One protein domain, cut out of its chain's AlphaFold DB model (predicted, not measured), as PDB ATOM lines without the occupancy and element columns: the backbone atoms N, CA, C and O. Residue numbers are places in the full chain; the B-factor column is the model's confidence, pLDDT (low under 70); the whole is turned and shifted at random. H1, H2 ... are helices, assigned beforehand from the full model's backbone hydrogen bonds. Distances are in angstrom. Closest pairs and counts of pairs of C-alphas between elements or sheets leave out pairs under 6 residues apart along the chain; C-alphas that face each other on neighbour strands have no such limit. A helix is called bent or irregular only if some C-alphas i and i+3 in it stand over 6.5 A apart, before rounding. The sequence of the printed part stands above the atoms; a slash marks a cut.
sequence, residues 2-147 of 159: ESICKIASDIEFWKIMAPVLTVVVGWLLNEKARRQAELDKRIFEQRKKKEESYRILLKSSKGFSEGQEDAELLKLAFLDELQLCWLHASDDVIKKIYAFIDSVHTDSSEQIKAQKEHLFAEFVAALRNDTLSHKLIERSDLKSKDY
ATOM      1  N   GLU A   2     155.136  29.401   0.494       63.34
ATOM      2  CA  GLU A   2     155.754  30.605   1.096       63.34
ATOM      3  C   GLU A   2     154.791  31.787   1.322       63.34
ATOM      4  O   GLU A   2     154.828  32.418   2.378       63.34
ATOM      5  N   SER A   3     153.873  32.054   0.386       67.00
ATOM      6  CA  SER A   3     152.895  33.147   0.529       67.00
ATOM      7  C   SER A   3     151.858  32.898   1.629       67.00
ATOM      8  O   SER A   3     151.416  33.838   2.276       67.00
ATOM      9  N   ILE A   4     151.496  31.635   1.878       69.81
ATOM     10  CA  ILE A   4     150.533  31.259   2.926       69.81
ATOM     11  C   ILE A   4     151.194  31.383   4.304       69.81
ATOM     12  O   ILE A   4     150.579  31.892   5.238       69.81
ATOM     13  N   CYS A   5     152.470  30.998   4.419       66.81
ATOM     14  CA  CYS A   5     153.240  31.149   5.652       66.81
ATOM     15  C   CYS A   5     153.438  32.621   6.046       66.81
ATOM     16  O   CYS A   5     153.300  32.936   7.223       66.81
ATOM     17  N   LYS A   6     153.684  33.524   5.083       72.12
ATOM     18  CA  LYS A   6     153.807  34.970   5.356       72.12
ATOM     19  C   LYS A   6     152.513  35.591   5.887       72.12
ATOM     20  O   LYS A   6     152.564  36.375   6.828       72.12
ATOM     21  N   ILE A   7     151.369  35.215   5.316       72.81
ATOM     22  CA  ILE A   7     150.052  35.704   5.755       72.81
ATOM     23  C   ILE A   7     149.706  35.153   7.147       72.81
ATOM     24  O   ILE A   7     149.230  35.891   8.001       72.81
ATOM     25  N   ALA A   8     150.003  33.877   7.411       70.75
ATOM     26  CA  ALA A   8     149.757  33.254   8.712       70.75
ATOM     27  C   ALA A   8     150.665  33.785   9.841       70.75
ATOM     28  O   ALA A   8     150.325  33.628  11.013       70.75
ATOM     29  N   SER A   9     151.803  34.407   9.510       77.75
ATOM     30  CA  SER A   9     152.693  35.069  10.476       77.75
ATOM     31  C   SER A   9     152.364  36.546  10.734       77.75
ATOM     32  O   SER A   9     152.993  37.153  11.597       77.75
ATOM     33  N   ASP A  10     151.414  37.134  10.000       88.06
ATOM     34  CA  ASP A  10     151.063  38.549  10.140       88.06
ATOM     35  C   ASP A  10     150.164  38.793  11.368       88.06
ATOM     36  O   ASP A  10     149.174  38.099  11.606       88.06
ATOM     37  N   ILE A  11     150.501  39.813  12.155       86.19
ATOM     38  CA  ILE A  11     149.765  40.211  13.357       86.19
ATOM     39  C   ILE A  11     148.379  40.769  13.014       86.19
ATOM     40  O   ILE A  11     147.427  40.530  13.759       86.19
ATOM     41  N   GLU A  12     148.235  41.474  11.888       87.56
ATOM     42  CA  GLU A  12     146.941  42.028  11.458       87.56
ATOM     43  C   GLU A  12     145.955  40.918  11.067       87.56
ATOM     44  O   GLU A  12     144.764  40.997  11.378       87.56
ATOM     45  N   PHE A  13     146.455  39.822  10.484       86.81
ATOM     46  CA  PHE A  13     145.656  38.627  10.210       86.81
ATOM     47  C   PHE A  13     145.085  38.030  11.506       86.81
ATOM     48  O   PHE A  13     143.884  37.759  11.595       86.81
ATOM     49  N   TRP A  14     145.908  37.889  12.549       90.06
ATOM     50  CA  TRP A  14     145.462  37.336  13.832       90.06
ATOM     51  C   TRP A  14     144.511  38.254  14.608       90.06
ATOM     52  O   TRP A  14     143.639  37.734  15.306       90.06
ATOM     53  N   LYS A  15     144.585  39.584  14.448       90.75
ATOM     54  CA  LYS A  15     143.599  40.515  15.034       90.75
ATOM     55  C   LYS A  15     142.174  40.261  14.530       90.75
ATOM     56  O   LYS A  15     141.228  40.418  15.296       90.75
ATOM     57  N   ILE A  16     142.023  39.841  13.273       89.38
ATOM     58  CA  ILE A  16     140.720  39.523  12.670       89.38
ATOM     59  C   ILE A  16     140.340  38.061  12.928       89.38
ATOM     60  O   ILE A  16     139.194  37.759  13.258       89.38
ATOM     61  N   MET A  17     141.296  37.138  12.812       91.19
ATOM     62  CA  MET A  17     141.014  35.704  12.892       91.19
ATOM     63  C   MET A  17     140.809  35.190  14.317       91.19
ATOM     64  O   MET A  17     139.999  34.284  14.513       91.19
ATOM     65  N   ALA A  18     141.487  35.753  15.323       91.62
ATOM     66  CA  ALA A  18     141.357  35.285  16.703       91.62
ATOM     67  C   ALA A  18     139.924  35.435  17.265       91.62
ATOM     68  O   ALA A  18     139.415  34.456  17.822       91.62
ATOM     69  N   PRO A  19     139.210  36.567  17.078       93.75
ATOM     70  CA  PRO A  19     137.803  36.680  17.471       93.75
ATOM     71  C   PRO A  19     136.896  35.660  16.773       93.75
ATOM     72  O   PRO A  19     136.089  35.001  17.428       93.75
ATOM     73  N   VAL A  20     137.064  35.474  15.457       93.62
ATOM     74  CA  VAL A  20     136.260  34.526  14.666       93.62
ATOM     75  C   VAL A  20     136.476  33.094  15.156       93.62
ATOM     76  O   VAL A  20     135.511  32.373  15.409       93.62
ATOM     77  N   LEU A  21     137.730  32.690  15.366       94.62
ATOM     78  CA  LEU A  21     138.065  31.373  15.906       94.62
ATOM     79  C   LEU A  21     137.499  31.170  17.312       94.62
ATOM     80  O   LEU A  21     137.010  30.085  17.615       94.62
ATOM     81  N   THR A  22     137.502  32.207  18.150       94.56
ATOM     82  CA  THR A  22     136.958  32.136  19.513       94.56
ATOM     83  C   THR A  22     135.458  31.845  19.494       94.56
ATOM     84  O   THR A  22     134.989  30.975  20.227       94.56
ATOM     85  N   VAL A  23     134.710  32.505  18.604       96.38
ATOM     86  CA  VAL A  23     133.272  32.253  18.415       96.38
ATOM     87  C   VAL A  23     133.023  30.837  17.894       96.38
ATOM     88  O   VAL A  23     132.169  30.133  18.430       96.38
ATOM     89  N   VAL A  24     133.785  30.387  16.892       95.75
ATOM     90  CA  VAL A  24     133.638  29.039  16.314       95.75
ATOM     91  C   VAL A  24     133.937  27.953  17.349       95.75
ATOM     92  O   VAL A  24     133.157  27.013  17.497       95.75
ATOM     93  N   VAL A  25     135.034  28.082  18.097       96.38
ATOM     94  CA  VAL A  25     135.403  27.129  19.154       96.38
ATOM     95  C   VAL A  25     134.364  27.139  20.274       96.38
ATOM     96  O   VAL A  25     133.926  26.070  20.699       96.38
ATOM     97  N   GLY A  26     133.912  28.319  20.709       96.44
ATOM     98  CA  GLY A  26     132.857  28.454  21.714       96.44
ATOM     99  C   GLY A  26     131.553  27.777  21.285       96.44
ATOM    100  O   GLY A  26     130.970  27.015  22.056       96.44
ATOM    101  N   TRP A  27     131.135  27.974  20.033       96.19
ATOM    102  CA  TRP A  27     129.958  27.312  19.470       96.19
ATOM    103  C   TRP A  27     130.118  25.787  19.420       96.19
ATOM    104  O   TRP A  27     129.222  25.071  19.860       96.19
ATOM    105  N   LEU A  28     131.270  25.277  18.966       96.19
ATOM    106  CA  LEU A  28     131.536  23.834  18.910       96.19
ATOM    107  C   LEU A  28     131.517  23.175  20.297       96.19
ATOM    108  O   LEU A  28     130.985  22.072  20.445       96.19
ATOM    109  N   LEU A  29     132.090  23.828  21.312       95.75
ATOM    110  CA  LEU A  29     132.064  23.336  22.691       95.75
ATOM    111  C   LEU A  29     130.640  23.335  23.254       95.75
ATOM    112  O   LEU A  29     130.217  22.334  23.834       95.75
ATOM    113  N   ASN A  30     129.884  24.413  23.029       95.75
ATOM    114  CA  ASN A  30     128.492  24.521  23.463       95.75
ATOM    115  C   ASN A  30     127.599  23.458  22.800       95.75
ATOM    116  O   ASN A  30     126.796  22.808  23.466       95.75
ATOM    117  N   GLU A  31     127.777  23.221  21.502       94.31
ATOM    118  CA  GLU A  31     127.021  22.220  20.747       94.31
ATOM    119  C   GLU A  31     127.322  20.792  21.231       94.31
ATOM    120  O   GLU A  31     126.408  19.984  21.401       94.31
ATOM    121  N   LYS A  32     128.589  20.471  21.530       93.94
ATOM    122  CA  LYS A  32     128.946  19.173  22.128       93.94
ATOM    123  C   LYS A  32     128.333  18.995  23.514       93.94
ATOM    124  O   LYS A  32     127.773  17.935  23.788       93.94
ATOM    125  N   ALA A  33     128.411  20.018  24.364       92.50
ATOM    126  CA  ALA A  33     127.822  19.983  25.701       92.50
ATOM    127  C   ALA A  33     126.302  19.786  25.638       92.50
ATOM    128  O   ALA A  33     125.751  18.957  26.361       92.50
ATOM    129  N   ARG A  34     125.629  20.474  24.708       93.75
ATOM    130  CA  ARG A  34     124.194  20.312  24.463       93.75
ATOM    131  C   ARG A  34     123.843  18.886  24.045       93.75
ATOM    132  O   ARG A  34     122.922  18.303  24.610       93.75
ATOM    133  N   ARG A  35     124.587  18.299  23.100       90.62
ATOM    134  CA  ARG A  35     124.369  16.905  22.674       90.62
ATOM    135  C   ARG A  35     124.550  15.924  23.823       90.62
ATOM    136  O   ARG A  35     123.743  15.012  23.957       90.62
ATOM    137  N   GLN A  36     125.561  16.131  24.663       89.00
ATOM    138  CA  GLN A  36     125.777  15.283  25.831       89.00
ATOM    139  C   GLN A  36     124.606  15.384  26.817       89.00
ATOM    140  O   GLN A  36     124.064  14.359  27.219       89.00
ATOM    141  N   ALA A  37     124.141  16.600  27.119       91.88
ATOM    142  CA  ALA A  37     122.994  16.813  27.999       91.88
ATOM    143  C   ALA A  37     121.700  16.176  27.453       91.88
ATOM    144  O   ALA A  37     120.910  15.607  28.206       91.88
ATOM    145  N   GLU A  38     121.481  16.238  26.136       91.25
ATOM    146  CA  GLU A  38     120.342  15.580  25.488       91.25
ATOM    147  C   GLU A  38     120.432  14.048  25.567       91.25
ATOM    148  O   GLU A  38     119.417  13.390  25.809       91.25
ATOM    149  N   LEU A  39     121.626  13.470  25.397       88.38
ATOM    150  CA  LEU A  39     121.851  12.031  25.553       88.38
ATOM    151  C   LEU A  39     121.618  11.585  26.998       88.38
ATOM    152  O   LEU A  39     120.868  10.636  27.226       88.38
ATOM    153  N   ASP A  40     122.175  12.306  27.970       88.56
ATOM    154  CA  ASP A  40     122.018  12.005  29.394       88.56
ATOM    155  C   ASP A  40     120.544  12.041  29.811       88.56
ATOM    156  O   ASP A  40     120.075  11.170  30.551       88.56
ATOM    157  N   LYS A  41     119.776  12.995  29.266       90.88
ATOM    158  CA  LYS A  41     118.329  13.076  29.472       90.88
ATOM    159  C   LYS A  41     117.603  11.846  28.922       90.88
ATOM    160  O   LYS A  41     116.787  11.264  29.632       90.88
ATOM    161  N   ARG A  42     117.916  11.406  27.698       87.44
ATOM    162  CA  ARG A  42     117.303  10.202  27.095       87.44
ATOM    163  C   ARG A  42     117.641   8.939  27.883       87.44
ATOM    164  O   ARG A  42     116.756   8.120  28.124       87.44
ATOM    165  N   ILE A  43     118.894   8.800  28.320       87.12
ATOM    166  CA  ILE A  43     119.341   7.690  29.173       87.12
ATOM    167  C   ILE A  43     118.562   7.703  30.486       87.12
ATOM    168  O   ILE A  43     118.055   6.672  30.921       87.12
ATOM    169  N   PHE A  44     118.435   8.867  31.121       88.62
ATOM    170  CA  PHE A  44     117.686   9.011  32.363       88.62
ATOM    171  C   PHE A  44     116.205   8.646  32.205       88.62
ATOM    172  O   PHE A  44     115.688   7.860  32.996       88.62
ATOM    173  N   GLU A  45     115.536   9.150  31.170       88.75
ATOM    174  CA  GLU A  45     114.126   8.845  30.908       88.75
ATOM    175  C   GLU A  45     113.896   7.357  30.629       88.75
ATOM    176  O   GLU A  45     112.950   6.774  31.161       88.75
ATOM    177  N   GLN A  46     114.768   6.717  29.843       87.00
ATOM    178  CA  GLN A  46     114.688   5.275  29.611       87.00
ATOM    179  C   GLN A  46     114.918   4.482  30.897       87.00
ATOM    180  O   GLN A  46     114.144   3.573  31.183       87.00
ATOM    181  N   ARG A  47     115.932   4.838  31.698       86.62
ATOM    182  CA  ARG A  47     116.189   4.187  32.995       86.62
ATOM    183  C   ARG A  47     114.976   4.264  33.906       86.62
ATOM    184  O   ARG A  47     114.558   3.240  34.428       86.62
ATOM    185  N   LYS A  48     114.369   5.446  34.028       89.62
ATOM    186  CA  LYS A  48     113.184   5.640  34.864       89.62
ATOM    187  C   LYS A  48     112.032   4.723  34.443       89.62
ATOM    188  O   LYS A  48     111.453   4.053  35.290       89.62
ATOM    189  N   LYS A  49     111.740   4.644  33.140       88.06
ATOM    190  CA  LYS A  49     110.698   3.745  32.613       88.06
ATOM    191  C   LYS A  49     111.010   2.277  32.903       88.06
ATOM    192  O   LYS A  49     110.137   1.556  33.369       88.06
ATOM    193  N   LYS A  50     112.258   1.847  32.681       89.50
ATOM    194  CA  LYS A  50     112.698   0.481  33.001       89.50
ATOM    195  C   LYS A  50     112.527   0.161  34.484       89.50
ATOM    196  O   LYS A  50     111.980  -0.879  34.816       89.50
ATOM    197  N   GLU A  51     112.968   1.047  35.374       91.00
ATOM    198  CA  GLU A  51     112.848   0.857  36.823       91.00
ATOM    199  C   GLU A  51     111.386   0.744  37.268       91.00
ATOM    200  O   GLU A  51     111.057  -0.103  38.102       91.00
ATOM    201  N   GLU A  52     110.497   1.558  36.694       92.62
ATOM    202  CA  GLU A  52     109.056   1.481  36.942       92.62
ATOM    203  C   GLU A  52     108.488   0.121  36.505       92.62
ATOM    204  O   GLU A  52     107.853  -0.552  37.326       92.62
ATOM    205  N   SER A  53     108.795  -0.321  35.283       92.12
ATOM    206  CA  SER A  53     108.409  -1.634  34.752       92.12
ATOM    207  C   SER A  53     108.949  -2.794  35.591       92.12
ATOM    208  O   SER A  53     108.215  -3.701  35.984       92.12
ATOM    209  N   TYR A  54     110.231  -2.757  35.953       94.31
ATOM    210  CA  TYR A  54     110.880  -3.808  36.737       94.31
ATOM    211  C   TYR A  54     110.325  -3.888  38.156       94.31
ATOM    212  O   TYR A  54     110.147  -4.980  38.697       94.31
ATOM    213  N   ARG A  55     109.981  -2.747  38.758       94.62
ATOM    214  CA  ARG A  55     109.295  -2.717  40.052       94.62
ATOM    215  C   ARG A  55     107.920  -3.375  39.969       94.62
ATOM    216  O   ARG A  55     107.546  -4.088  40.901       94.62
ATOM    217  N   ILE A  56     107.173  -3.137  38.889       94.69
ATOM    218  CA  ILE A  56     105.871  -3.775  38.665       94.69
ATOM    219  C   ILE A  56     106.059  -5.286  38.502       94.69
ATOM    220  O   ILE A  56     105.432  -6.020  39.260       94.69
ATOM    221  N   LEU A  57     106.982  -5.739  37.644       94.25
ATOM    222  CA  LEU A  57     107.314  -7.161  37.462       94.25
ATOM    223  C   LEU A  57     107.671  -7.864  38.777       94.25
ATOM    224  O   LEU A  57     107.164  -8.944  39.060       94.25
ATOM    225  N   LEU A  58     108.529  -7.266  39.606       94.25
ATOM    226  CA  LEU A  58     108.921  -7.858  40.893       94.25
ATOM    227  C   LEU A  58     107.771  -7.885  41.906       94.25
ATOM    228  O   LEU A  58     107.711  -8.760  42.769       94.25
ATOM    229  N   LYS A  59     106.854  -6.915  41.842       94.06
ATOM    230  CA  LYS A  59     105.669  -6.902  42.705       94.06
ATOM    231  C   LYS A  59     104.667  -7.967  42.260       94.06
ATOM    232  O   LYS A  59     104.121  -8.669  43.111       94.06
ATOM    233  N   SER A  60     104.436  -8.080  40.955       93.88
ATOM    234  CA  SER A  60     103.481  -9.007  40.350       93.88
ATOM    235  C   SER A  60     103.994 -10.449  40.302       93.88
ATOM    236  O   SER A  60     103.193 -11.380  40.355       93.88
ATOM    237  N   SER A  61     105.313 -10.673  40.355       91.25
ATOM    238  CA  SER A  61     105.893 -12.024  40.416       91.25
ATOM    239  C   SER A  61     105.469 -12.817  41.655       91.25
ATOM    240  O   SER A  61     105.502 -14.047  41.641       91.25
ATOM    241  N   LYS A  62     105.011 -12.138  42.716       89.12
ATOM    242  CA  LYS A  62     104.421 -12.776  43.902       89.12
ATOM    243  C   LYS A  62     103.209 -13.647  43.564       89.12
ATOM    244  O   LYS A  62     102.960 -14.607  44.282       89.12
ATOM    245  N   GLY A  63     102.507 -13.373  42.461       87.00
ATOM    246  CA  GLY A  63     101.395 -14.202  41.981       87.00
ATOM    247  C   GLY A  63     101.796 -15.630  41.595       87.00
ATOM    248  O   GLY A  63     100.937 -16.500  41.489       87.00
ATOM    249  N   PHE A  64     103.092 -15.899  41.409       85.50
ATOM    250  CA  PHE A  64     103.612 -17.246  41.163       85.50
ATOM    251  C   PHE A  64     103.977 -18.011  42.445       85.50
ATOM    252  O   PHE A  64     104.404 -19.165  42.349       85.50
ATOM    253  N   SER A  65     103.838 -17.396  43.622       81.25
ATOM    254  CA  SER A  65     104.024 -18.048  44.921       81.25
ATOM    255  C   SER A  65     102.733 -18.717  45.396       81.25
ATOM    256  O   SER A  65     101.632 -18.245  45.119       81.25
ATOM    257  N   GLU A  66     102.866 -19.819  46.131       76.88
ATOM    258  CA  GLU A  66     101.730 -20.543  46.713       76.88
ATOM    259  C   GLU A  66     101.028 -19.693  47.793       76.88
ATOM    260  O   GLU A  66     101.688 -19.003  48.572       76.88
ATOM    261  N   GLY A  67      99.690 -19.741  47.843       75.00
ATOM    262  CA  GLY A  67      98.896 -19.135  48.924       75.00
ATOM    263  C   GLY A  67      98.592 -17.634  48.805       75.00
ATOM    264  O   GLY A  67      98.236 -17.019  49.804       75.00
ATOM    265  N   GLN A  68      98.728 -17.025  47.622       82.06
ATOM    266  CA  GLN A  68      98.286 -15.642  47.384       82.06
ATOM    267  C   GLN A  68      96.803 -15.588  46.993       82.06
ATOM    268  O   GLN A  68      96.400 -16.250  46.040       82.06
ATOM    269  N   GLU A  69      96.014 -14.760  47.683       80.56
ATOM    270  CA  GLU A  69      94.582 -14.569  47.389       80.56
ATOM    271  C   GLU A  69      94.361 -13.970  45.987       80.56
ATOM    272  O   GLU A  69      93.523 -14.453  45.229       80.56
ATOM    273  N   ASP A  70      95.205 -13.013  45.584       87.69
ATOM    274  CA  ASP A  70      95.130 -12.320  44.287       87.69
ATOM    275  C   ASP A  70      96.072 -12.911  43.218       87.69
ATOM    276  O   ASP A  70      96.540 -12.205  42.318       87.69
ATOM    277  N   ALA A  71      96.404 -14.204  43.308       87.00
ATOM    278  CA  ALA A  71      97.424 -14.827  42.460       87.00
ATOM    279  C   ALA A  71      97.178 -14.616  40.955       87.00
ATOM    280  O   ALA A  71      98.099 -14.249  40.230       87.00
ATOM    281  N   GLU A  72      95.943 -14.801  40.481       88.06
ATOM    282  CA  GLU A  72      95.602 -14.654  39.058       88.06
ATOM    283  C   GLU A  72      95.720 -13.206  38.564       88.06
ATOM    284  O   GLU A  72      96.268 -12.966  37.487       88.06
ATOM    285  N   LEU A  73      95.288 -12.229  39.369       90.69
ATOM    286  CA  LEU A  73      95.424 -10.806  39.038       90.69
ATOM    287  C   LEU A  73      96.896 -10.395  38.954       90.69
ATOM    288  O   LEU A  73      97.299  -9.683  38.034       90.69
ATOM    289  N   LEU A  74      97.717 -10.876  39.889       92.12
ATOM    290  CA  LEU A  74      99.155 -10.622  39.896       92.12
ATOM    291  C   LEU A  74      99.852 -11.282  38.698       92.12
ATOM    292  O   LEU A  74     100.687 -10.645  38.064       92.12
ATOM    293  N   LYS A  75      99.486 -12.514  38.328       91.50
ATOM    294  CA  LYS A  75     100.017 -13.168  37.120       91.50
ATOM    295  C   LYS A  75      99.654 -12.396  35.854       91.50
ATOM    296  O   LYS A  75     100.518 -12.205  35.005       91.50
ATOM    297  N   LEU A  76      98.413 -11.927  35.735       91.75
ATOM    298  CA  LEU A  76      97.978 -11.126  34.591       91.75
ATOM    299  C   LEU A  76      98.779  -9.821  34.504       91.75
ATOM    300  O   LEU A  76      99.375  -9.545  33.468       91.75
ATOM    301  N   ALA A  77      98.915  -9.098  35.620       93.12
ATOM    302  CA  ALA A  77      99.738  -7.890  35.688       93.12
ATOM    303  C   ALA A  77     101.217  -8.155  35.344       93.12
ATOM    304  O   ALA A  77     101.884  -7.308  34.755       93.12
ATOM    305  N   PHE A  78     101.749  -9.327  35.702       94.25
ATOM    306  CA  PHE A  78     103.098  -9.737  35.319       94.25
ATOM    307  C   PHE A  78     103.229  -9.961  33.808       94.25
ATOM    308  O   PHE A  78     104.203  -9.513  33.208       94.25
ATOM    309  N   LEU A  79     102.265 -10.648  33.189       93.06
ATOM    310  CA  LEU A  79     102.282 -10.927  31.750       93.06
ATOM    311  C   LEU A  79     102.083  -9.659  30.912       93.06
ATOM    312  O   LEU A  79     102.748  -9.512  29.888       93.06
ATOM    313  N   ASP A  80     101.230  -8.739  31.357       93.12
ATOM    314  CA  ASP A  80     101.044  -7.442  30.702       93.12
ATOM    315  C   ASP A  80     102.334  -6.612  30.760       93.12
ATOM    316  O   ASP A  80     102.804  -6.105  29.739       93.12
ATOM    317  N   GLU A  81     102.974  -6.539  31.930       93.94
ATOM    318  CA  GLU A  81     104.232  -5.803  32.077       93.94
ATOM    319  C   GLU A  81     105.380  -6.453  31.290       93.94
ATOM    320  O   GLU A  81     106.224  -5.757  30.727       93.94
ATOM    321  N   LEU A  82     105.405  -7.783  31.174       93.75
ATOM    322  CA  LEU A  82     106.365  -8.485  30.322       93.75
ATOM    323  C   LEU A  82     106.237  -8.071  28.851       93.75
ATOM    324  O   LEU A  82     107.254  -7.879  28.182       93.75
ATOM    325  N   GLN A  83     105.014  -7.925  28.338       92.31
ATOM    326  CA  GLN A  83     104.802  -7.472  26.960       92.31
ATOM    327  C   GLN A  83     105.353  -6.057  26.755       92.31
ATOM    328  O   GLN A  83     105.969  -5.783  25.728       92.31
ATOM    329  N   LEU A  84     105.207  -5.176  27.746       91.19
ATOM    330  CA  LEU A  84     105.780  -3.829  27.707       91.19
ATOM    331  C   LEU A  84     107.308  -3.841  27.826       91.19
ATOM    332  O   LEU A  84     107.991  -3.067  27.150       91.19
ATOM    333  N   CYS A  85     107.865  -4.757  28.621       91.19
ATOM    334  CA  CYS A  85     109.307  -4.895  28.799       91.19
ATOM    335  C   CYS A  85     110.044  -5.203  27.494       91.19
ATOM    336  O   CYS A  85     111.200  -4.818  27.365       91.19
ATOM    337  N   TRP A  86     109.394  -5.786  26.486       91.38
ATOM    338  CA  TRP A  86     109.995  -5.974  25.158       91.38
ATOM    339  C   TRP A  86     110.461  -4.678  24.479       91.38
ATOM    340  O   TRP A  86     111.322  -4.723  23.604       91.38
ATOM    341  N   LEU A  87     109.927  -3.521  24.878       88.56
ATOM    342  CA  LEU A  87     110.329  -2.228  24.325       88.56
ATOM    343  C   LEU A  87     111.628  -1.689  24.937       88.56
ATOM    344  O   LEU A  87     112.299  -0.857  24.321       88.56
ATOM    345  N   HIS A  88     111.947  -2.077  26.175       85.81
ATOM    346  CA  HIS A  88     112.940  -1.375  26.994       85.81
ATOM    347  C   HIS A  88     113.883  -2.290  27.784       85.81
ATOM    348  O   HIS A  88     114.906  -1.808  28.266       85.81
ATOM    349  N   ALA A  89     113.588  -3.575  27.932       90.12
ATOM    350  CA  ALA A  89     114.447  -4.525  28.624       90.12
ATOM    351  C   ALA A  89     115.513  -5.088  27.684       90.12
ATOM    352  O   ALA A  89     115.290  -5.209  26.480       90.12
ATOM    353  N   SER A  90     116.682  -5.430  28.224       92.56
ATOM    354  CA  SER A  90     117.697  -6.121  27.430       92.56
ATOM    355  C   SER A  90     117.276  -7.544  27.082       92.56
ATOM    356  O   SER A  90     116.501  -8.195  27.785       92.56
ATOM    357  N   ASP A  91     117.871  -8.060  26.013       93.81
ATOM    358  CA  ASP A  91     117.672  -9.431  25.556       93.81
ATOM    359  C   ASP A  91     117.930 -10.475  26.646       93.81
ATOM    360  O   ASP A  91     117.256 -11.503  26.682       93.81
ATOM    361  N   ASP A  92     118.905 -10.228  27.527       94.38
ATOM    362  CA  ASP A  92     119.221 -11.126  28.640       94.38
ATOM    363  C   ASP A  92     118.050 -11.210  29.627       94.38
ATOM    364  O   ASP A  92     117.582 -12.303  29.944       94.38
ATOM    365  N   VAL A  93     117.483 -10.060  30.012       94.75
ATOM    366  CA  VAL A  93     116.287  -9.994  30.861       94.75
ATOM    367  C   VAL A  93     115.129 -10.764  30.227       94.75
ATOM    368  O   VAL A  93     114.545 -11.627  30.880       94.75
ATOM    369  N   ILE A  94     114.820 -10.515  28.951       95.12
ATOM    370  CA  ILE A  94     113.707 -11.182  28.256       95.12
ATOM    371  C   ILE A  94     113.899 -12.705  28.219       95.12
ATOM    372  O   ILE A  94     112.971 -13.460  28.524       95.12
ATOM    373  N   LYS A  95     115.109 -13.180  27.901       95.44
ATOM    374  CA  LYS A  95     115.428 -14.616  27.874       95.44
ATOM    375  C   LYS A  95     115.263 -15.258  29.251       95.44
ATOM    376  O   LYS A  95     114.667 -16.331  29.351       95.44
ATOM    377  N   LYS A  96     115.756 -14.605  30.309       96.00
ATOM    378  CA  LYS A  96     115.656 -15.106  31.687       96.00
ATOM    379  C   LYS A  96     114.219 -15.095  32.209       96.00
ATOM    380  O   LYS A  96     113.817 -16.068  32.844       96.00
ATOM    381  N   ILE A  97     113.415 -14.079  31.878       94.62
ATOM    382  CA  ILE A  97     111.982 -14.065  32.219       94.62
ATOM    383  C   ILE A  97     111.265 -15.246  31.574       94.62
ATOM    384  O   ILE A  97     110.536 -15.963  32.255       94.62
ATOM    385  N   TYR A  98     111.472 -15.485  30.278       93.56
ATOM    386  CA  TYR A  98     110.807 -16.606  29.623       93.56
ATOM    387  C   TYR A  98     111.237 -17.958  30.189       93.56
ATOM    388  O   TYR A  98     110.382 -18.818  30.377       93.56
ATOM    389  N   ALA A  99     112.521 -18.133  30.516       92.69
ATOM    390  CA  ALA A  99     112.993 -19.344  31.183       92.69
ATOM    391  C   ALA A  99     112.295 -19.555  32.539       92.69
ATOM    392  O   ALA A  99     111.853 -20.664  32.842       92.69
ATOM    393  N   PHE A 100     112.129 -18.485  33.324       92.38
ATOM    394  CA  PHE A 100     111.347 -18.527  34.557       92.38
ATOM    395  C   PHE A 100     109.887 -18.922  34.287       92.38
ATOM    396  O   PHE A 100     109.405 -19.880  34.883       92.38
ATOM    397  N   ILE A 101     109.194 -18.278  33.346       90.19
ATOM    398  CA  ILE A 101     107.796 -18.604  33.011       90.19
ATOM    399  C   ILE A 101     107.639 -20.062  32.578       90.19
ATOM    400  O   ILE A 101     106.707 -20.740  33.020       90.19
ATOM    401  N   ASP A 102     108.553 -20.557  31.746       88.31
ATOM    402  CA  ASP A 102     108.540 -21.933  31.255       88.31
ATOM    403  C   ASP A 102     108.688 -22.949  32.403       88.31
ATOM    404  O   ASP A 102     108.125 -24.046  32.322       88.31
ATOM    405  N   SER A 103     109.391 -22.574  33.480       87.19
ATOM    406  CA  SER A 103     109.537 -23.387  34.694       87.19
ATOM    407  C   SER A 103     108.287 -23.394  35.576       87.19
ATOM    408  O   SER A 103     107.966 -24.417  36.169       87.19
ATOM    409  N   VAL A 104     107.536 -22.288  35.620       82.25
ATOM    410  CA  VAL A 104     106.343 -22.158  36.474       82.25
ATOM    411  C   VAL A 104     105.151 -22.964  35.941       82.25
ATOM    412  O   VAL A 104     104.280 -23.345  36.714       82.25
ATOM    413  N   HIS A 105     105.125 -23.258  34.640       70.81
ATOM    414  CA  HIS A 105     104.081 -24.064  33.992       70.81
ATOM    415  C   HIS A 105     104.317 -25.587  34.077       70.81
ATOM    416  O   HIS A 105     103.588 -26.341  33.437       70.81
ATOM    417  N   THR A 106     105.350 -26.053  34.788       65.00
ATOM    418  CA  THR A 106     105.712 -27.482  34.861       65.00
ATOM    419  C   THR A 106     105.323 -28.063  36.228       65.00
ATOM    420  O   THR A 106     105.511 -27.396  37.243       65.00
ATOM    421  N   ASP A 107     104.765 -29.281  36.249       56.38
ATOM    422  CA  ASP A 107     104.179 -29.911  37.444       56.38
ATOM    423  C   ASP A 107     105.158 -30.094  38.621       56.38
ATOM    424  O   ASP A 107     106.364 -30.266  38.463       56.38
ATOM    425  N   SER A 108     104.593 -30.066  39.827       59.81
ATOM    426  CA  SER A 108     105.246 -29.861  41.122       59.81
ATOM    427  C   SER A 108     106.077 -31.046  41.641       59.81
ATOM    428  O   SER A 108     105.619 -31.806  42.495       59.81
ATOM    429  N   SER A 109     107.333 -31.177  41.205       67.69
ATOM    430  CA  SER A 109     108.352 -31.929  41.959       67.69
ATOM    431  C   SER A 109     109.213 -30.989  42.818       67.69
ATOM    432  O   SER A 109     109.404 -29.821  42.479       67.69
ATOM    433  N   GLU A 110     109.776 -31.474  43.931       66.12
ATOM    434  CA  GLU A 110     110.687 -30.672  44.773       66.12
ATOM    435  C   GLU A 110     111.921 -30.171  44.004       66.12
ATOM    436  O   GLU A 110     112.367 -29.040  44.203       66.12
ATOM    437  N   GLN A 111     112.436 -30.973  43.066       65.50
ATOM    438  CA  GLN A 111     113.540 -30.573  42.187       65.50
ATOM    439  C   GLN A 111     113.144 -29.403  41.273       65.50
ATOM    440  O   GLN A 111     113.950 -28.507  41.025       65.50
ATOM    441  N   ILE A 112     111.884 -29.362  40.830       76.06
ATOM    442  CA  ILE A 112     111.336 -28.272  40.011       76.06
ATOM    443  C   ILE A 112     111.167 -26.996  40.841       76.06
ATOM    444  O   ILE A 112     111.388 -25.899  40.326       76.06
ATOM    445  N   LYS A 113     110.871 -27.107  42.143       79.12
ATOM    446  CA  LYS A 113     110.784 -25.948  43.045       79.12
ATOM    447  C   LYS A 113     112.133 -25.243  43.207       79.12
ATOM    448  O   LYS A 113     112.209 -24.034  42.992       79.12
ATOM    449  N   ALA A 114     113.201 -25.995  43.486       83.88
ATOM    450  CA  ALA A 114     114.555 -25.440  43.580       83.88
ATOM    451  C   ALA A 114     115.012 -24.812  42.249       83.88
ATOM    452  O   ALA A 114     115.608 -23.735  42.225       83.88
ATOM    453  N   GLN A 115     114.677 -25.446  41.121       87.50
ATOM    454  CA  GLN A 115     114.974 -24.909  39.794       87.50
ATOM    455  C   GLN A 115     114.202 -23.614  39.498       87.50
ATOM    456  O   GLN A 115     114.777 -22.670  38.956       87.50
ATOM    457  N   LYS A 116     112.921 -23.537  39.872       87.06
ATOM    458  CA  LYS A 116     112.090 -22.333  39.731       87.06
ATOM    459  C   LYS A 116     112.657 -21.166  40.538       87.06
ATOM    460  O   LYS A 116     112.751 -20.058  40.012       87.06
ATOM    461  N   GLU A 117     113.063 -21.408  41.782       88.94
ATOM    462  CA  GLU A 117     113.704 -20.393  42.627       88.94
ATOM    463  C   GLU A 117     115.031 -19.915  42.032       88.94
ATOM    464  O   GLU A 117     115.277 -18.710  41.966       88.94
ATOM    465  N   HIS A 118     115.852 -20.834  41.517       92.81
ATOM    466  CA  HIS A 118     117.097 -20.491  40.833       92.81
ATOM    467  C   HIS A 118     116.853 -19.629  39.584       92.81
ATOM    468  O   HIS A 118     117.475 -18.582  39.424       92.81
ATOM    469  N   LEU A 119     115.918 -20.023  38.713       93.56
ATOM    470  CA  LEU A 119     115.574 -19.256  37.508       93.56
ATOM    471  C   LEU A 119     114.987 -17.883  37.847       93.56
ATOM    472  O   LEU A 119     115.277 -16.902  37.163       93.56
ATOM    473  N   PHE A 120     114.206 -17.790  38.925       93.06
ATOM    474  CA  PHE A 120     113.733 -16.511  39.437       93.06
ATOM    475  C   PHE A 120     114.895 -15.633  39.922       93.06
ATOM    476  O   PHE A 120     114.956 -14.455  39.578       93.06
ATOM    477  N   ALA A 121     115.851 -16.198  40.663       94.56
ATOM    478  CA  ALA A 121     117.035 -15.476  41.120       94.56
ATOM    479  C   ALA A 121     117.903 -14.985  39.948       94.56
ATOM    480  O   ALA A 121     118.348 -13.837  39.959       94.56
ATOM    481  N   GLU A 122     118.095 -15.805  38.909       96.88
ATOM    482  CA  GLU A 122     118.792 -15.392  37.685       96.88
ATOM    483  C   GLU A 122     118.074 -14.242  36.972       96.88
ATOM    484  O   GLU A 122     118.715 -13.286  36.541       96.88
ATOM    485  N   PHE A 123     116.745 -14.309  36.871       95.62
ATOM    486  CA  PHE A 123     115.935 -13.226  36.323       95.62
ATOM    487  C   PHE A 123     116.118 -11.923  37.120       95.62
ATOM    488  O   PHE A 123     116.399 -10.876  36.535       95.62
ATOM    489  N   VAL A 124     116.030 -11.977  38.451       95.69
ATOM    490  CA  VAL A 124     116.240 -10.808  39.321       95.69
ATOM    491  C   VAL A 124     117.659 -10.245  39.166       95.69
ATOM    492  O   VAL A 124     117.847  -9.027  39.123       95.69
ATOM    493  N   ALA A 125     118.667 -11.111  39.041       96.50
ATOM    494  CA  ALA A 125     120.045 -10.697  38.795       96.50
ATOM    495  C   ALA A 125     120.199  -9.996  37.435       96.50
ATOM    496  O   ALA A 125     120.846  -8.949  37.361       96.50
ATOM    497  N   ALA A 126     119.559 -10.515  36.382       95.69
ATOM    498  CA  ALA A 126     119.547  -9.893  35.060       95.69
ATOM    499  C   ALA A 126     118.908  -8.495  35.099       95.69
ATOM    500  O   ALA A 126     119.494  -7.546  34.583       95.69
ATOM    501  N   LEU A 127     117.774  -8.325  35.794       94.31
ATOM    502  CA  LEU A 127     117.143  -7.011  35.993       94.31
ATOM    503  C   LEU A 127     118.079  -6.007  36.669       94.31
ATOM    504  O   LEU A 127     118.192  -4.854  36.241       94.31
ATOM    505  N   ARG A 128     118.760  -6.440  37.735       94.00
ATOM    506  CA  ARG A 128     119.716  -5.597  38.456       94.00
ATOM    507  C   ARG A 128     120.861  -5.177  37.540       94.00
ATOM    508  O   ARG A 128     121.195  -3.995  37.492       94.00
ATOM    509  N   ASN A 129     121.445  -6.127  36.816       93.12
ATOM    510  CA  ASN A 129     122.561  -5.863  35.913       93.12
ATOM    511  C   ASN A 129     122.154  -4.931  34.766       93.12
ATOM    512  O   ASN A 129     122.893  -3.999  34.455       93.12
ATOM    513  N   ASP A 130     120.966  -5.126  34.189       92.31
ATOM    514  CA  ASP A 130     120.421  -4.249  33.152       92.31
ATOM    515  C   ASP A 130     120.271  -2.808  33.658       92.31
ATOM    516  O   ASP A 130     120.748  -1.870  33.018       92.31
ATOM    517  N   THR A 131     119.704  -2.643  34.857       89.31
ATOM    518  CA  THR A 131     119.492  -1.333  35.497       89.31
ATOM    519  C   THR A 131     120.818  -0.615  35.786       89.31
ATOM    520  O   THR A 131     120.976   0.571  35.476       89.31
ATOM    521  N   LEU A 132     121.803  -1.339  36.332       88.50
ATOM    522  CA  LEU A 132     123.126  -0.801  36.672       88.50
ATOM    523  C   LEU A 132     124.002  -0.520  35.448       88.50
ATOM    524  O   LEU A 132     124.905   0.309  35.526       88.50
ATOM    525  N   SER A 133     123.755  -1.185  34.316       84.50
ATOM    526  CA  SER A 133     124.581  -1.022  33.117       84.50
ATOM    527  C   SER A 133     124.552   0.404  32.557       84.50
ATOM    528  O   SER A 133     125.502   0.812  31.893       84.50
ATOM    529  N   HIS A 134     123.473   1.157  32.812       77.62
ATOM    530  CA  HIS A 134     123.224   2.498  32.268       77.62
ATOM    531  C   HIS A 134     123.358   2.599  30.735       77.62
ATOM    532  O   HIS A 134     123.518   3.695  30.199       77.62
ATOM    533  N   LYS A 135     123.275   1.470  30.022       78.19
ATOM    534  CA  LYS A 135     123.394   1.423  28.565       78.19
ATOM    535  C   LYS A 135     122.037   1.652  27.911       78.19
ATOM    536  O   LYS A 135     121.025   1.088  28.330       78.19
ATOM    537  N   LEU A 136     122.036   2.456  26.851       79.56
ATOM    538  CA  LEU A 136     120.915   2.502  25.917       79.56
ATOM    539  C   LEU A 136     120.855   1.174  25.167       79.56
ATOM    540  O   LEU A 136     121.885   0.606  24.800       79.56
ATOM    541  N   ILE A 137     119.640   0.695  24.919       80.19
ATOM    542  CA  ILE A 137     119.451  -0.415  23.990       80.19
ATOM    543  C   ILE A 137     119.555   0.165  22.587       80.19
ATOM    544  O   ILE A 137     118.653   0.856  22.121       80.19
ATOM    545  N   GLU A 138     120.683  -0.086  21.935       79.00
ATOM    546  CA  GLU A 138     120.913   0.335  20.550       79.00
ATOM    547  C   GLU A 138     120.582  -0.778  19.554       79.00
ATOM    548  O   GLU A 138     120.222  -0.512  18.408       79.00
ATOM    549  N   ARG A 139     120.729  -2.037  19.984       85.00
ATOM    550  CA  ARG A 139     120.531  -3.240  19.174       85.00
ATOM    551  C   ARG A 139     119.933  -4.348  20.030       85.00
ATOM    552  O   ARG A 139     120.206  -4.412  21.227       85.00
ATOM    553  N   SER A 140     119.156  -5.207  19.388       89.94
ATOM    554  CA  SER A 140     118.594  -6.422  19.965       89.94
ATOM    555  C   SER A 140     118.760  -7.561  18.963       89.94
ATOM    556  O   SER A 140     118.578  -7.367  17.758       89.94
ATOM    557  N   ASP A 141     119.123  -8.731  19.470       93.31
ATOM    558  CA  ASP A 141     119.188  -9.992  18.739       93.31
ATOM    559  C   ASP A 141     117.857 -10.763  18.813       93.31
ATOM    560  O   ASP A 141     117.711 -11.799  18.152       93.31
ATOM    561  N   LEU A 142     116.887 -10.284  19.608       92.75
ATOM    562  CA  LEU A 142     115.542 -10.850  19.668       92.75
ATOM    563  C   LEU A 142     114.827 -10.671  18.328       92.75
ATOM    564  O   LEU A 142     114.843  -9.608  17.705       92.75
ATOM    565  N   LYS A 143     114.162 -11.733  17.882       93.56
ATOM    566  CA  LYS A 143     113.414 -11.768  16.624       93.56
ATOM    567  C   LYS A 143     111.923 -11.871  16.906       93.56
ATOM    568  O   LYS A 143     111.499 -12.271  17.986       93.56
ATOM    569  N   SER A 144     111.110 -11.600  15.887       91.44
ATOM    570  CA  SER A 144     109.649 -11.747  15.964       91.44
ATOM    571  C   SER A 144     109.205 -13.127  16.462       91.44
ATOM    572  O   SER A 144     108.238 -13.225  17.206       91.44
ATOM    573  N   LYS A 145     109.944 -14.185  16.109       92.06
ATOM    574  CA  LYS A 145     109.696 -15.563  16.567       92.06
ATOM    575  C   LYS A 145     109.922 -15.788  18.068       92.06
ATOM    576  O   LYS A 145     109.453 -16.790  18.596       92.06
ATOM    577  N   ASP A 146     110.685 -14.916  18.723       91.31
ATOM    578  CA  ASP A 146     111.009 -15.034  20.144       91.31
ATOM    579  C   ASP A 146     109.928 -14.357  21.012       91.31
ATOM    580  O   ASP A 146     109.796 -14.685  22.193       91.31
ATOM    581  N   TYR A 147     109.121 -13.462  20.422       92.69
ATOM    582  CA  TYR A 147     107.979 -12.827  21.075       92.69
ATOM    583  C   TYR A 147     106.850 -13.833  21.293       92.69
ATOM    584  O   TYR A 147     106.310 -14.412  20.349       92.69
TER     585      TYR A 147
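This is residues 2 to 147 of the 159 residues of an uncharacterized protein of Nitrincola tapanii (UniProt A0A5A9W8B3). One very long helix, H2, makes the long axis of a rod, and at its far end H3, H4 and H5 fold back and forth beside residues 47 to 64 as a loose head of nearly aligned helices. At the other end of H2 the short H1 makes a corner, and residues 2 to 7, 9 to 16 and 18 to 38 stick out free as a long arm. The printed part has 146 residues with five named helices, H1 to H5 in chain order, and no named strand: the class is all helix. It is extended, with a radius of gyration of the C-alphas of 26.9 A and spans of 89 by 29 by 25 A.

H2, residues 11 to 64, runs 78.8 A from C-alpha 11 at (149.765, 40.211, 13.357) to C-alpha 64 at (103.612, -17.246, 41.163). It has a kink of 34 degrees near residue 18, and is neither bent nor irregular, but only just: C-alphas 16 and 19 are 6.3 A apart. H3 is residues 71 to 85, H4 residues 91 to 104, and H1 residues 2 to 8. H5, residues 110 to 133, runs 34.8 A and ends at C-alpha 133 (124.581, -1.022, 33.117).

H2 touches H3 with residues 50 to 64 alone, in a hairpin at a shallow tilt of 23 degrees; the closest C-alphas, of Gly 63 and Ala 71, are 4.0 A apart. Residues 47 to 54 of H2 touch residues 127 to 131 of H5, closest at the C-alphas of Arg 47 and Thr 131, 6.9 A. H4 and H5 form a hairpin, with the C-alphas of Lys 96 and Phe 123 closest at 5.0 A. H3 and H5 are apart. H1 and H2 are close but not clearly touching, the C-alphas of Ile 7 and Phe 13 being closest at 6.9 A. In H1, H3, H4 and H5 every O i to N i+4 pair is within hydrogen-bond range; in H2 44 of 50 are.

The two C-alphas farthest apart, of Glu 2 and Gly 67, are 89.4 A apart. The printed part has no cut, and no link between helices is long; residues 134 to 147 hold no named element. The mean pLDDT of the printed part is 88.0, and residues 2 to 5 and 106 to 111 are under 70.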